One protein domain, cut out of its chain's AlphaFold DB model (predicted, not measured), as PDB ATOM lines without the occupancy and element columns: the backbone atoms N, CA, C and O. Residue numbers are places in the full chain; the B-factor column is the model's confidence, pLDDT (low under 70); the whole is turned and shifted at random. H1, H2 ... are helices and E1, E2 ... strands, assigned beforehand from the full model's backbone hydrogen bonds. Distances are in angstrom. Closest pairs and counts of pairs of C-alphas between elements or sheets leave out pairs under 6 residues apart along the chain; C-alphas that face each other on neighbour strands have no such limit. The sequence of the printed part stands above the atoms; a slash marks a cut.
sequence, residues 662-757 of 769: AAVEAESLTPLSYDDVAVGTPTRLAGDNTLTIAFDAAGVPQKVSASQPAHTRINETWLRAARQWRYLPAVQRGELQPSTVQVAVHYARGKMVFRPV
ATOM      1  N   ALA A 662      42.162  41.048 -42.963       79.44
ATOM      2  CA  ALA A 662      41.909  40.796 -41.551       79.44
ATOM      3  C   ALA A 662      42.340  41.997 -40.699       79.44
ATOM      4  O   ALA A 662      43.403  42.577 -40.922       79.44
ATOM      5  N   ALA A 663      41.528  42.355 -39.711       83.00
ATOM      6  CA  ALA A 663      41.772  43.480 -38.822       83.00
ATOM      7  C   ALA A 663      41.258  43.200 -37.404       83.00
ATOM      8  O   ALA A 663      40.506  42.257 -37.160       83.00
ATOM      9  N   VAL A 664      41.653  44.047 -36.457       82.06
ATOM     10  CA  VAL A 664      41.045  44.137 -35.125       82.06
ATOM     11  C   VAL A 664      40.374  45.501 -35.004       82.06
ATOM     12  O   VAL A 664      40.962  46.510 -35.396       82.06
ATOM     13  N   GLU A 665      39.140  45.549 -34.501       78.94
ATOM     14  CA  GLU A 665      38.459  46.827 -34.270       78.94
ATOM     15  C   GLU A 665      39.213  47.597 -33.179       78.94
ATOM     16  O   GLU A 665      39.348  47.111 -32.052       78.94
ATOM     17  N   ALA A 666      39.694  48.802 -33.498       78.50
ATOM     18  CA  ALA A 666      40.491  49.617 -32.579       78.50
ATOM     19  C   ALA A 666      39.749  49.914 -31.262       78.50
ATOM     20  O   ALA A 666      40.363  49.949 -30.201       78.50
ATOM     21  N   GLU A 667      38.425  50.047 -31.319       77.25
ATOM     22  CA  GLU A 667      37.549  50.268 -30.160       77.25
ATOM     23  C   GLU A 667      37.535  49.085 -29.179       77.25
ATOM     24  O   GLU A 667      37.254  49.261 -27.994       77.25
ATOM     25  N   SER A 668      37.869  47.878 -29.649       76.50
ATOM     26  CA  SER A 668      37.937  46.677 -28.808       76.50
ATOM     27  C   SER A 668      39.262  46.534 -28.046       76.50
ATOM     28  O   SER A 668      39.367  45.698 -27.147       76.50
ATOM     29  N   LEU A 669      40.271  47.353 -28.371       82.12
ATOM     30  CA  LEU A 669      41.612  47.319 -27.784       82.12
ATOM     31  C   LEU A 669      41.673  48.135 -26.482       82.12
ATOM     32  O   LEU A 669      42.184  49.255 -26.439       82.12
ATOM     33  N   THR A 670      41.154  47.573 -25.392       79.00
ATOM     34  CA  THR A 670      41.152  48.239 -24.082       79.00
ATOM     35  C   THR A 670      42.535  48.203 -23.403       79.00
ATOM     36  O   THR A 670      43.175  47.149 -23.358       79.00
ATOM     37  N   PRO A 671      43.032  49.329 -22.847       79.50
ATOM     38  CA  PRO A 671      44.281  49.339 -22.081       79.50
ATOM     39  C   PRO A 671      44.180  48.528 -20.779       79.50
ATOM     40  O   PRO A 671      43.144  48.556 -20.117       79.50
ATOM     41  N   LEU A 672      45.275  47.885 -20.363       75.25
ATOM     42  CA  LEU A 672      45.360  47.102 -19.118       75.25
ATOM     43  C   LEU A 672      46.305  47.746 -18.097       75.25
ATOM     44  O   LEU A 672      47.339  48.289 -18.485       75.25
ATOM     45  N   SER A 673      45.971  47.677 -16.804       68.44
ATOM     46  CA  SER A 673      46.842  48.156 -15.717       68.44
ATOM     47  C   SER A 673      47.888  47.103 -15.337       68.44
ATOM     48  O   SER A 673      47.608  45.906 -15.410       68.44
ATOM     49  N   TYR A 674      49.083  47.518 -14.897       60.81
ATOM     50  CA  TYR A 674      50.066  46.569 -14.350       60.81
ATOM     51  C   TYR A 674      49.612  45.929 -13.033       60.81
ATOM     52  O   TYR A 674      49.993  44.794 -12.763       60.81
ATOM     53  N   ASP A 675      48.782  46.619 -12.247       54.41
ATOM     54  CA  ASP A 675      48.336  46.148 -10.926       54.41
ATOM     55  C   ASP A 675      47.406  44.920 -10.999       54.41
ATOM     56  O   ASP A 675      47.287  44.170 -10.032       54.41
ATOM     57  N   ASP A 676      46.813  44.647 -12.169       49.22
ATOM     58  CA  ASP A 676      46.015  43.438 -12.429       49.22
ATOM     59  C   ASP A 676      46.883  42.168 -12.585       49.22
ATOM     60  O   ASP A 676      46.370  41.045 -12.659       49.22
ATOM     61  N   VAL A 677      48.213  42.324 -12.635       53.66
ATOM     62  CA  VAL A 677      49.201  41.246 -12.758       53.66
ATOM     63  C   VAL A 677      49.845  41.025 -11.386       53.66
ATOM     64  O   VAL A 677      50.886  41.592 -11.073       53.66
ATOM     65  N   ALA A 678      49.176  40.219 -10.553       43.06
ATOM     66  CA  ALA A 678      49.478  39.966  -9.139       43.06
ATOM     67  C   ALA A 678      50.971  40.006  -8.729       43.06
ATOM     68  O   ALA A 678      51.839  39.462  -9.417       43.06
ATOM     69  N   VAL A 679      51.195  40.587  -7.542       43.25
ATOM     70  CA  VAL A 679      52.408  40.685  -6.700       43.25
ATOM     71  C   VAL A 679      53.568  39.754  -7.098       43.25
ATOM     72  O   VAL A 679      53.417  38.528  -7.152       43.25
ATOM     73  N   GLY A 680      54.748  40.354  -7.316       49.31
ATOM     74  CA  GLY A 680      56.035  39.660  -7.496       49.31
ATOM     75  C   GLY A 680      56.650  39.706  -8.901       49.31
ATOM     76  O   GLY A 680      57.699  39.108  -9.115       49.31
ATOM     77  N   THR A 681      56.040  40.397  -9.869       50.44
ATOM     78  CA  THR A 681      56.600  40.528 -11.228       50.44
ATOM     79  C   THR A 681      57.681  41.624 -11.253       50.44
ATOM     80  O   THR A 681      57.407  42.715 -10.749       50.44
ATOM     81  N   PRO A 682      58.893  41.393 -11.805       46.94
ATOM     82  CA  PRO A 682      59.971  42.375 -11.752       46.94
ATOM     83  C   PRO A 682      59.584  43.704 -12.409       46.94
ATOM     84  O   PRO A 682      59.057  43.780 -13.521       46.94
ATOM     85  N   THR A 683      59.860  44.762 -11.658       50.09
ATOM     86  CA  THR A 683      59.546  46.159 -11.922       50.09
ATOM     87  C   THR A 683      60.347  46.683 -13.118       50.09
ATOM     88  O   THR A 683      61.482  47.115 -12.953       50.09
ATOM     89  N   ARG A 684      59.735  46.638 -14.311       50.88
ATOM     90  CA  ARG A 684      59.941  47.445 -15.545       50.88
ATOM     91  C   ARG A 684      59.893  46.545 -16.780       50.88
ATOM     92  O   ARG A 684      60.914  46.059 -17.254       50.88
ATOM     93  N   LEU A 685      58.701  46.399 -17.351       56.22
ATOM     94  CA  LEU A 685      58.582  46.065 -18.769       56.22
ATOM     95  C   LEU A 685      58.937  47.325 -19.562       56.22
ATOM     96  O   LEU A 685      58.300  48.363 -19.384       56.22
ATOM     97  N   ALA A 686      59.987  47.251 -20.375       53.19
ATOM     98  CA  ALA A 686      60.422  48.322 -21.261       53.19
ATOM     99  C   ALA A 686      60.610  47.752 -22.673       53.19
ATOM    100  O   ALA A 686      61.235  46.706 -22.827       53.19
ATOM    101  N   GLY A 687      60.082  48.453 -23.682       61.69
ATOM    102  CA  GLY A 687      60.155  48.072 -25.098       61.69
ATOM    103  C   GLY A 687      58.795  47.723 -25.702       61.69
ATOM    104  O   GLY A 687      57.901  47.285 -24.992       61.69
ATOM    105  N   ASP A 688      58.627  47.928 -27.007       73.12
ATOM    106  CA  ASP A 688      57.391  47.590 -27.718       73.12
ATOM    107  C   ASP A 688      57.346  46.087 -28.035       73.12
ATOM    108  O   ASP A 688      58.330  45.511 -28.500       73.12
ATOM    109  N   ASN A 689      56.198  45.443 -27.806       79.75
ATOM    110  CA  ASN A 689      55.967  44.056 -28.224       79.75
ATOM    111  C   ASN A 689      54.910  44.016 -29.333       79.75
ATOM    112  O   ASN A 689      54.123  44.946 -29.491       79.75
ATOM    113  N   THR A 690      54.863  42.943 -30.113       85.50
ATOM    114  CA  THR A 690      53.847  42.757 -31.153       85.50
ATOM    115  C   THR A 690      53.217  41.390 -30.994       85.50
ATOM    116  O   THR A 690      53.894  40.367 -31.068       85.50
ATOM    117  N   LEU A 691      51.904  41.375 -30.792       85.94
ATOM    118  CA  LEU A 691      51.104  40.161 -30.759       85.94
ATOM    119  C   LEU A 691      50.600  39.876 -32.168       85.94
ATOM    120  O   LEU A 691      49.936  40.710 -32.774       85.94
ATOM    121  N   THR A 692      50.918  38.696 -32.686       85.88
ATOM    122  CA  THR A 692      50.387  38.183 -33.950       85.88
ATOM    123  C   THR A 692      49.341  37.127 -33.644       85.88
ATOM    124  O   THR A 692      49.634  36.138 -32.977       85.88
ATOM    125  N   ILE A 693      48.121  37.343 -34.123       86.06
ATOM    126  CA  ILE A 693      46.979  36.451 -33.956       86.06
ATOM    127  C   ILE A 693      46.722  35.782 -35.300       86.06
ATOM    128  O   ILE A 693      46.454  36.473 -36.279       86.06
ATOM    129  N   ALA A 694      46.823  34.456 -35.351       79.94
ATOM    130  CA  ALA A 694      46.557  33.674 -36.553       79.94
ATOM    131  C   ALA A 694      45.132  33.120 -36.531       79.94
ATOM    132  O   ALA A 694      44.701  32.557 -35.522       79.94
ATOM    133  N   PHE A 695      44.437  33.240 -37.656       73.62
ATOM    134  CA  PHE A 695      43.074  32.769 -37.876       73.62
ATOM    135  C   PHE A 695      43.085  31.565 -38.811       73.62
ATOM    136  O   PHE A 695      43.875  31.511 -39.757       73.62
ATOM    137  N   ASP A 696      42.198  30.606 -38.560       66.50
ATOM    138  CA  ASP A 696      41.930  29.532 -39.514       66.50
ATOM    139  C   ASP A 696      41.075  30.006 -40.698       66.50
ATOM    140  O   ASP A 696      40.674  31.167 -40.799       66.50
ATOM    141  N   ALA A 697      40.765  29.073 -41.599       61.34
ATOM    142  CA  ALA A 697      39.863  29.329 -42.710       61.34
ATOM    143  C   ALA A 697      38.470  29.782 -42.233       61.34
ATOM    144  O   ALA A 697      37.836  30.583 -42.903       61.34
ATOM    145  N   ALA A 698      37.967  29.348 -41.076       53.59
ATOM    146  CA  ALA A 698      36.676  29.800 -40.556       53.59
ATOM    147  C   ALA A 698      36.716  31.227 -39.966       53.59
ATOM    148  O   ALA A 698      35.687  31.728 -39.511       53.59
ATOM    149  N   GLY A 699      37.871  31.906 -39.992       61.69
ATOM    150  CA  GLY A 699      38.044  33.225 -39.389       61.69
ATOM    151  C   GLY A 699      38.067  33.171 -37.861       61.69
ATOM    152  O   GLY A 699      37.835  34.192 -37.212       61.69
ATOM    153  N   VAL A 700      38.328  31.996 -37.281       64.50
ATOM    154  CA  VAL A 700      38.425  31.786 -35.836       64.50
ATOM    155  C   VAL A 700      39.896  31.898 -35.423       64.50
ATOM    156  O   VAL A 700      40.751  31.265 -36.048       64.50
ATOM    157  N   PRO A 701      40.236  32.682 -34.380       70.19
ATOM    158  CA  PRO A 701      41.608  32.744 -33.897       70.19
ATOM    159  C   PRO A 701      42.058  31.379 -33.364       70.19
ATOM    160  O   PRO A 701      41.354  30.741 -32.584       70.19
ATOM    161  N   GLN A 702      43.246  30.944 -33.771       71.62
ATOM    162  CA  GLN A 702      43.819  29.641 -33.421       71.62
ATOM    163  C   GLN A 702      45.082  29.754 -32.575       71.62
ATOM    164  O   GLN A 702      45.388  28.859 -31.787       71.62
ATOM    165  N   LYS A 703      45.867  30.816 -32.771       77.69
ATOM    166  CA  LYS A 703      47.187  30.967 -32.148       77.69
ATOM    167  C   LYS A 703      47.487  32.437 -31.906       77.69
ATOM    168  O   LYS A 703      47.145  33.271 -32.741       77.69
ATOM    169  N   VAL A 704      48.165  32.732 -30.799       81.69
ATOM    170  CA  VAL A 704      48.747  34.054 -30.542       81.69
ATOM    171  C   VAL A 704      50.240  33.876 -30.318       81.69
ATOM    172  O   VAL A 704      50.658  33.000 -29.569       81.69
ATOM    173  N   SER A 705      51.059  34.694 -30.959       80.56
ATOM    174  CA  SER A 705      52.508  34.708 -30.758       80.56
ATOM    175  C   SER A 705      52.976  36.120 -30.450       80.56
ATOM    176  O   SER A 705      52.553  37.063 -31.115       80.56
ATOM    177  N   ALA A 706      53.857  36.263 -29.466       81.31
ATOM    178  CA  ALA A 706      54.503  37.531 -29.146       81.31
ATOM    179  C   ALA A 706      55.860  37.632 -29.852       81.31
ATOM    180  O   ALA A 706      56.577  36.633 -29.955       81.31
ATOM    181  N   SER A 707      56.219  38.829 -30.319       79.62
ATOM    182  CA  SER A 707      57.503  39.072 -30.983       79.62
ATOM    183  C   SER A 707      58.692  38.986 -30.021       79.62
ATOM    184  O   SER A 707      59.783  38.609 -30.448       79.62
ATOM    185  N   GLN A 708      58.491  39.265 -28.725       73.19
ATOM    186  CA  GLN A 708      59.550  39.192 -27.710       73.19
ATOM    187  C   GLN A 708      59.154  38.434 -26.430       73.19
ATOM    188  O   GLN A 708      58.028  38.614 -25.961       73.19
ATOM    189  N   PRO A 709      60.108  37.681 -25.829       64.69
ATOM    190  CA  PRO A 709      60.429  37.594 -24.404       64.69
ATOM    191  C   PRO A 709      59.490  38.151 -23.327       64.69
ATOM    192  O   PRO A 709      59.556  39.350 -23.112       64.69
ATOM    193  N   ALA A 710      58.721  37.374 -22.564       69.00
ATOM    194  CA  ALA A 710      57.971  37.882 -21.414       69.00
ATOM    195  C   ALA A 710      57.635  36.792 -20.402       69.00
ATOM    196  O   ALA A 710      57.555  35.606 -20.721       69.00
ATOM    197  N   HIS A 711      57.443  37.238 -19.163       68.38
ATOM    198  CA  HIS A 711      57.081  36.401 -18.030       68.38
ATOM    199  C   HIS A 711      55.730  35.708 -18.265       68.38
ATOM    200  O   HIS A 711      54.796  36.319 -18.788       68.38
ATOM    201  N   THR A 712      55.579  34.464 -17.806       65.94
ATOM    202  CA  THR A 712      54.382  33.628 -18.023       65.94
ATOM    203  C   THR A 712      53.073  34.328 -17.644       65.94
ATOM    204  O   THR A 712      52.102  34.267 -18.393       65.94
ATOM    205  N   ARG A 713      53.049  35.093 -16.544       65.19
ATOM    206  CA  ARG A 713      51.861  35.877 -16.141       65.19
ATOM    207  C   ARG A 713      51.497  36.995 -17.129       65.19
ATOM    208  O   ARG A 713      50.322  37.312 -17.303       65.19
ATOM    209  N   ILE A 714      52.489  37.599 -17.779       72.81
ATOM    210  CA  ILE A 714      52.283  38.644 -18.791       72.81
ATOM    211  C   ILE A 714      51.745  38.006 -20.073       72.81
ATOM    212  O   ILE A 714      50.759  38.484 -20.626       72.81
ATOM    213  N   ASN A 715      52.319  36.873 -20.475       72.50
ATOM    214  CA  ASN A 715      51.833  36.053 -21.585       72.50
ATOM    215  C   ASN A 715      50.360  35.639 -21.398       72.50
ATOM    216  O   ASN A 715      49.550  35.779 -22.315       72.50
ATOM    217  N   GLU A 716      49.981  35.196 -20.195       68.62
ATOM    218  CA  GLU A 716      48.584  34.902 -19.843       68.62
ATOM    219  C   GLU A 716      47.685  36.144 -19.912       68.62
ATOM    220  O   GLU A 716      46.524  36.054 -20.317       68.62
ATOM    221  N   THR A 717      48.216  37.311 -19.544       73.31
ATOM    222  CA  THR A 717      47.495  38.588 -19.588       73.31
ATOM    223  C   THR A 717      47.257  39.047 -21.026       73.31
ATOM    224  O   THR A 717      46.131  39.410 -21.368       73.31
ATOM    225  N   TRP A 718      48.261  38.954 -21.902       78.56
ATOM    226  CA  TRP A 718      48.108  39.220 -23.336       78.56
ATOM    227  C   TRP A 718      47.114  38.267 -23.991       78.56
ATOM    228  O   TRP A 718      46.252  38.710 -24.743       78.56
ATOM    229  N   LEU A 719      47.183  36.971 -23.673       73.69
ATOM    230  CA  LEU A 719      46.238  35.986 -24.193       73.69
ATOM    231  C   LEU A 719      44.803  36.282 -23.729       73.69
ATOM    232  O   LEU A 719      43.858  36.163 -24.510       73.69
ATOM    233  N   ARG A 720      44.626  36.707 -22.471       71.00
ATOM    234  CA  ARG A 720      43.326  37.129 -21.931       71.00
ATOM    235  C   ARG A 720      42.786  38.365 -22.653       71.00
ATOM    236  O   ARG A 720      41.608  38.362 -23.000       71.00
ATOM    237  N   ALA A 721      43.632  39.367 -22.900       76.81
ATOM    238  CA  ALA A 721      43.275  40.574 -23.648       76.81
ATOM    239  C   ALA A 721      42.863  40.232 -25.086       76.81
ATOM    240  O   ALA A 721      41.767  40.573 -25.520       76.81
ATOM    241  N   ALA A 722      43.694  39.452 -25.786       79.12
ATOM    242  CA  ALA A 722      43.453  39.039 -27.163       79.12
ATOM    243  C   ALA A 722      42.133  38.266 -27.329       79.12
ATOM    244  O   ALA A 722      41.464  38.403 -28.349       79.12
ATOM    245  N   ARG A 723      41.703  37.488 -26.327       71.62
ATOM    246  CA  ARG A 723      40.403  36.787 -26.340       71.62
ATOM    247  C   ARG A 723      39.183  37.706 -26.207       71.62
ATOM    248  O   ARG A 723      38.070  37.244 -26.444       71.62
ATOM    249  N   GLN A 724      39.368  38.957 -25.790       71.50
ATOM    250  CA  GLN A 724      38.292  39.938 -25.617       71.50
ATOM    251  C   GLN A 724      38.152  40.892 -26.809       71.50
ATOM    252  O   GLN A 724      37.134  41.574 -26.918       71.50
ATOM    253  N   TRP A 725      39.146  40.942 -27.697       78.88
ATOM    254  CA  TRP A 725      39.122  41.814 -28.867       78.88
ATOM    255  C   TRP A 725      38.136  41.335 -29.925       78.88
ATOM    256  O   TRP A 725      37.827  40.145 -30.037       78.88
ATOM    257  N   ARG A 726      37.666  42.282 -30.734       72.12
ATOM    258  CA  ARG A 726      36.782  41.999 -31.857       72.12
ATOM    259  C   ARG A 726      37.588  41.962 -33.143       72.12
ATOM    260  O   ARG A 726      38.179  42.960 -33.550       72.12
ATOM    261  N   TYR A 727      37.590  40.799 -33.777       76.75
ATOM    262  CA  TYR A 727      38.329  40.567 -35.006       76.75
ATOM    263  C   TYR A 727      37.411  40.603 -36.217       76.75
ATOM    264  O   TYR A 727      36.304  40.066 -36.201       76.75
ATOM    265  N   LEU A 728      37.918  41.209 -37.280       74.94
ATOM    266  CA  LEU A 728      37.356  41.181 -38.613       74.94
ATOM    267  C   LEU A 728      38.222  40.214 -39.427       74.94
ATOM    268  O   LEU A 728      39.398  40.501 -39.635       74.94
ATOM    269  N   PRO A 729      37.708  39.055 -39.854       71.19
ATOM    270  CA  PRO A 729      38.487  38.108 -40.639       71.19
ATOM    271  C   PRO A 729      38.652  38.592 -42.083       71.19
ATOM    272  O   PRO A 729      37.863  39.405 -42.580       71.19
ATOM    273  N   ALA A 730      39.677  38.064 -42.752       76.50
ATOM    274  CA  ALA A 730      39.938  38.361 -44.153       76.50
ATOM    275  C   ALA A 730      38.878  37.727 -45.062       76.50
ATOM    276  O   ALA A 730      38.548  36.547 -44.917       76.50
ATOM    277  N   VAL A 731      38.399  38.505 -46.030       71.56
ATOM    278  CA  VAL A 731      37.487  38.078 -47.090       71.56
ATOM    279  C   VAL A 731      38.149  38.375 -48.432       71.56
ATOM    280  O   VAL A 731      38.421  39.534 -48.741       71.56
ATOM    281  N   GLN A 732      38.394  37.338 -49.233       71.69
ATOM    282  CA  GLN A 732      38.882  37.453 -50.614       71.69
ATOM    283  C   GLN A 732      37.986  36.627 -51.525       71.69
ATOM    284  O   GLN A 732      37.632  35.500 -51.168       71.69
ATOM    285  N   ARG A 733      37.609  37.173 -52.691       65.44
ATOM    286  CA  ARG A 733      36.682  36.509 -53.631       65.44
ATOM    287  C   ARG A 733      35.383  36.027 -52.966       65.44
ATOM    288  O   ARG A 733      34.832  34.992 -53.325       65.44
ATOM    289  N   GLY A 734      34.911  36.759 -51.957       59.53
ATOM    290  CA  GLY A 734      33.703  36.414 -51.207       59.53
ATOM    291  C   GLY A 734      33.848  35.261 -50.207       59.53
ATOM    292  O   GLY A 734      32.853  34.924 -49.569       59.53
ATOM    293  N   GLU A 735      35.042  34.699 -50.000       60.22
ATOM    294  CA  GLU A 735      35.290  33.627 -49.030       60.22
ATOM    295  C   GLU A 735      36.192  34.066 -47.874       60.22
ATOM    296  O   GLU A 735      37.075  34.908 -48.036       60.22
ATOM    297  N   LEU A 736      35.982  33.453 -46.702       66.94
ATOM    298  CA  LEU A 736      36.865  33.625 -45.550       66.94
ATOM    299  C   LEU A 736      38.207  32.943 -45.801       66.94
ATOM    300  O   LEU A 736      38.243  31.762 -46.166       66.94
ATOM    301  N   GLN A 737      39.287  33.679 -45.559       72.31
ATOM    302  CA  GLN A 737      40.651  33.193 -45.730       72.31
ATOM    303  C   GLN A 737      41.379  33.074 -44.385       72.31
ATOM    304  O   GLN A 737      41.189  33.925 -43.504       72.31
ATOM    305  N   PRO A 738      42.265  32.068 -44.233       76.69
ATOM    306  CA  PRO A 738      43.270  32.080 -43.180       76.69
ATOM    307  C   PRO A 738      44.034  33.400 -43.218       76.69
ATOM    308  O   PRO A 738      44.386  33.905 -44.284       76.69
ATOM    309  N   SER A 739      44.259  33.989 -42.054       81.00
ATOM    310  CA  SER A 739      44.792  35.346 -41.977       81.00
ATOM    311  C   SER A 739      45.552  35.579 -40.683       81.00
ATOM    312  O   SER A 739      45.513  34.758 -39.766       81.00
ATOM    313  N   THR A 740      46.276  36.693 -40.609       84.06
ATOM    314  CA  THR A 740      46.973  37.116 -39.395       84.06
ATOM    315  C   THR A 740      46.696  38.580 -39.112       84.06
ATOM    316  O   THR A 740      46.783  39.403 -40.020       84.06
ATOM    317  N   VAL A 741      46.426  38.908 -37.851       86.62
ATOM    318  CA  VAL A 741      46.302  40.290 -37.373       86.62
ATOM    319  C   VAL A 741      47.439  40.577 -36.406       86.62
ATOM    320  O   VAL A 741      47.731  39.759 -35.534       86.62
ATOM    321  N   GLN A 742      48.078  41.735 -36.556       88.44
ATOM    322  CA  GLN A 742      49.148  42.191 -35.675       88.44
ATOM    323  C   GLN A 742      48.672  43.348 -34.795       88.44
ATOM    324  O   GLN A 742      48.005  44.273 -35.260       88.44
ATOM    325  N   VAL A 743      49.031  43.299 -33.512       88.00
ATOM    326  CA  VAL A 743      48.697  44.323 -32.516       88.00
ATOM    327  C   VAL A 743      49.952  44.692 -31.735       88.00
ATOM    328  O   VAL A 743      50.577  43.836 -31.111       88.00
ATOM    329  N   ALA A 744      50.323  45.967 -31.770       87.50
ATOM    330  CA  ALA A 744      51.429  46.513 -30.999       87.50
ATOM    331  C   ALA A 744      51.019  46.687 -29.532       87.50
ATOM    332  O   ALA A 744      49.911  47.136 -29.236       87.50
ATOM    333  N   VAL A 745      51.925  46.344 -28.620       86.38
ATOM    334  CA  VAL A 745      51.796  46.494 -27.171       86.38
ATOM    335  C   VAL A 745      52.815  47.530 -26.720       86.38
ATOM    336  O   VAL A 745      54.018  47.271 -26.749       86.38
ATOM    337  N   HIS A 746      52.322  48.687 -26.291       83.69
ATOM    338  CA  HIS A 746      53.127  49.785 -25.772       83.69
ATOM    339  C   HIS A 746      52.990  49.885 -24.253       83.69
ATOM    340  O   HIS A 746      51.883  49.897 -23.710       83.69
ATOM    341  N   TYR A 747      54.118  50.019 -23.567       76.00
ATOM    342  CA  TYR A 747      54.203  50.087 -22.109       76.00
ATOM    343  C   TYR A 747      54.369  51.548 -21.693       76.00
ATOM    344  O   TYR A 747      55.434  52.132 -21.873       76.00
ATOM    345  N   ALA A 748      53.320  52.169 -21.147       65.50
ATOM    346  CA  ALA A 748      53.350  53.586 -20.781       65.50
ATOM    347  C   ALA A 748      52.551  53.877 -19.502       65.50
ATOM    348  O   ALA A 748      51.414  53.439 -19.355       65.50
ATOM    349  N   ARG A 749      53.133  54.672 -18.587       63.88
ATOM    350  CA  ARG A 749      52.463  55.243 -17.394       63.88
ATOM    351  C   ARG A 749      51.666  54.232 -16.556       63.88
ATOM    352  O   ARG A 749      50.518  54.482 -16.199       63.88
ATOM    353  N   GLY A 750      52.252  53.079 -16.264       63.06
ATOM    354  CA  GLY A 750      51.566  52.078 -15.448       63.06
ATOM    355  C   GLY A 750      50.594  51.166 -16.219       63.06
ATOM    356  O   GLY A 750      49.896  50.370 -15.596       63.06
ATOM    357  N   LYS A 751      50.522  51.282 -17.556       70.06
ATOM    358  CA  LYS A 751      49.557  50.562 -18.397       70.06
ATOM    359  C   LYS A 751      50.190  49.928 -19.636       70.06
ATOM    360  O   LYS A 751      51.166  50.442 -20.184       70.06
ATOM    361  N   MET A 752      49.565  48.852 -20.104       79.31
ATOM    362  CA  MET A 752      49.759  48.256 -21.425       79.31
ATOM    363  C   MET A 752      48.690  48.801 -22.374       79.31
ATOM    364  O   MET A 752      47.494  48.622 -22.138       79.31
ATOM    365  N   VAL A 753      49.114  49.485 -23.433       82.94
ATOM    366  CA  VAL A 753      48.246  50.061 -24.465       82.94
ATOM    367  C   VAL A 753      48.395  49.247 -25.742       82.94
ATOM    368  O   VAL A 753      49.507  49.055 -26.227       82.94
ATOM    369  N   PHE A 754      47.275  48.800 -26.302       86.25
ATOM    370  CA  PHE A 754      47.242  48.007 -27.526       86.25
ATOM    371  C   PHE A 754      46.880  48.883 -28.724       86.25
ATOM    372  O   PHE A 754      45.976  49.713 -28.631       86.25
ATOM    373  N   ARG A 755      47.574  48.712 -29.852       85.19
ATOM    374  CA  ARG A 755      47.280  49.427 -31.103       85.19
ATOM    375  C   ARG A 755      47.284  48.470 -32.292       85.19
ATOM    376  O   ARG A 755      48.185  47.637 -32.365       85.19
ATOM    377  N   PRO A 756      46.327  48.570 -33.231       83.00
ATOM    378  CA  PRO A 756      46.369  47.762 -34.441       83.00
ATOM    379  C   PRO A 756      47.624  48.129 -35.234       83.00
ATOM    380  O   PRO A 756      47.929  49.312 -35.392       83.00
ATOM    381  N   VAL A 757      48.340  47.133 -35.746       81.06
ATOM    382  CA  VAL A 757      49.388  47.370 -36.738       81.06
ATOM    383  C   VAL A 757      48.709  47.322 -38.096       81.06
ATOM    384  O   VAL A 757      48.267  46.262 -38.539       81.06
TER     385      VAL A 757
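What this domain is: This is residues 662 to 757 of the 769 residues of the protein "Protein kinase domain-containing protein" of Janthinobacterium psychrotolerans (UniProt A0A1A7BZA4). A strongly twisted sheet of four antiparallel strands, E2, E1, E5 and E6, has helix H1 over one face, and the small hairpin of E3 and E4 extends the body at one end. At the opposite end the loop around Gly 680 reaches out, part of a long opening stretch without named elements. The 96 printed residues hold six strands and one helix, in the order E1, E2, H1, E3, E4, E5, E6; the class is mixed, with under half of the residues in named elements. The whole is compact, with a radius of gyration of the C-alphas of 14.2 A, and a rod of 49 by 23 by 20 A.

Where its parts are: Residues 662 to 688 come first, from C-alpha 662 at (41.909, 40.796, -41.551). E1, residues 689 to 695, spans 19.7 A, and E2 is residues 701 to 706. H1, residues 712 to 722, spans 15.2 A from (54.382, 33.628, -18.023). E3 is residues 730 to 732 and E4 residues 735 to 737. E5, residues 739 to 748, spans 29.2 A; E6, residues 751 to 756, ends at (46.369, 47.762, -34.441).

How they stand to each other: In the hairpin of E1 and E2, N 692 and O 705 are 2.8 A apart. E1 and E5 are antiparallel, with N 691 and O 743 at 2.8 A. In the hairpin of E5 and E6, N 746 and O 753 are 2.8 A apart. H1 is on this sheet; the closest C-alphas of H1 and E2, Leu 719 and Val 704, are 7.1 A apart. In H1 every O i to N i+4 pair is within hydrogen-bond range. In the hairpin of E3 and E4, N 732 and O 735 are 3.0 A apart. E4 runs on into E5 at 52 degrees. Residues 672 to 673 pair antiparallel with residues 751 to 752 of E6.

The domain as a whole: The farthest C-alphas, Gly 680 and Arg 733, are 50.1 A apart. The printed part has no cut, and no link between named elements is long. Mean pLDDT of the printed part is 71.8; 33 residues are under 70, among them 673 to 687.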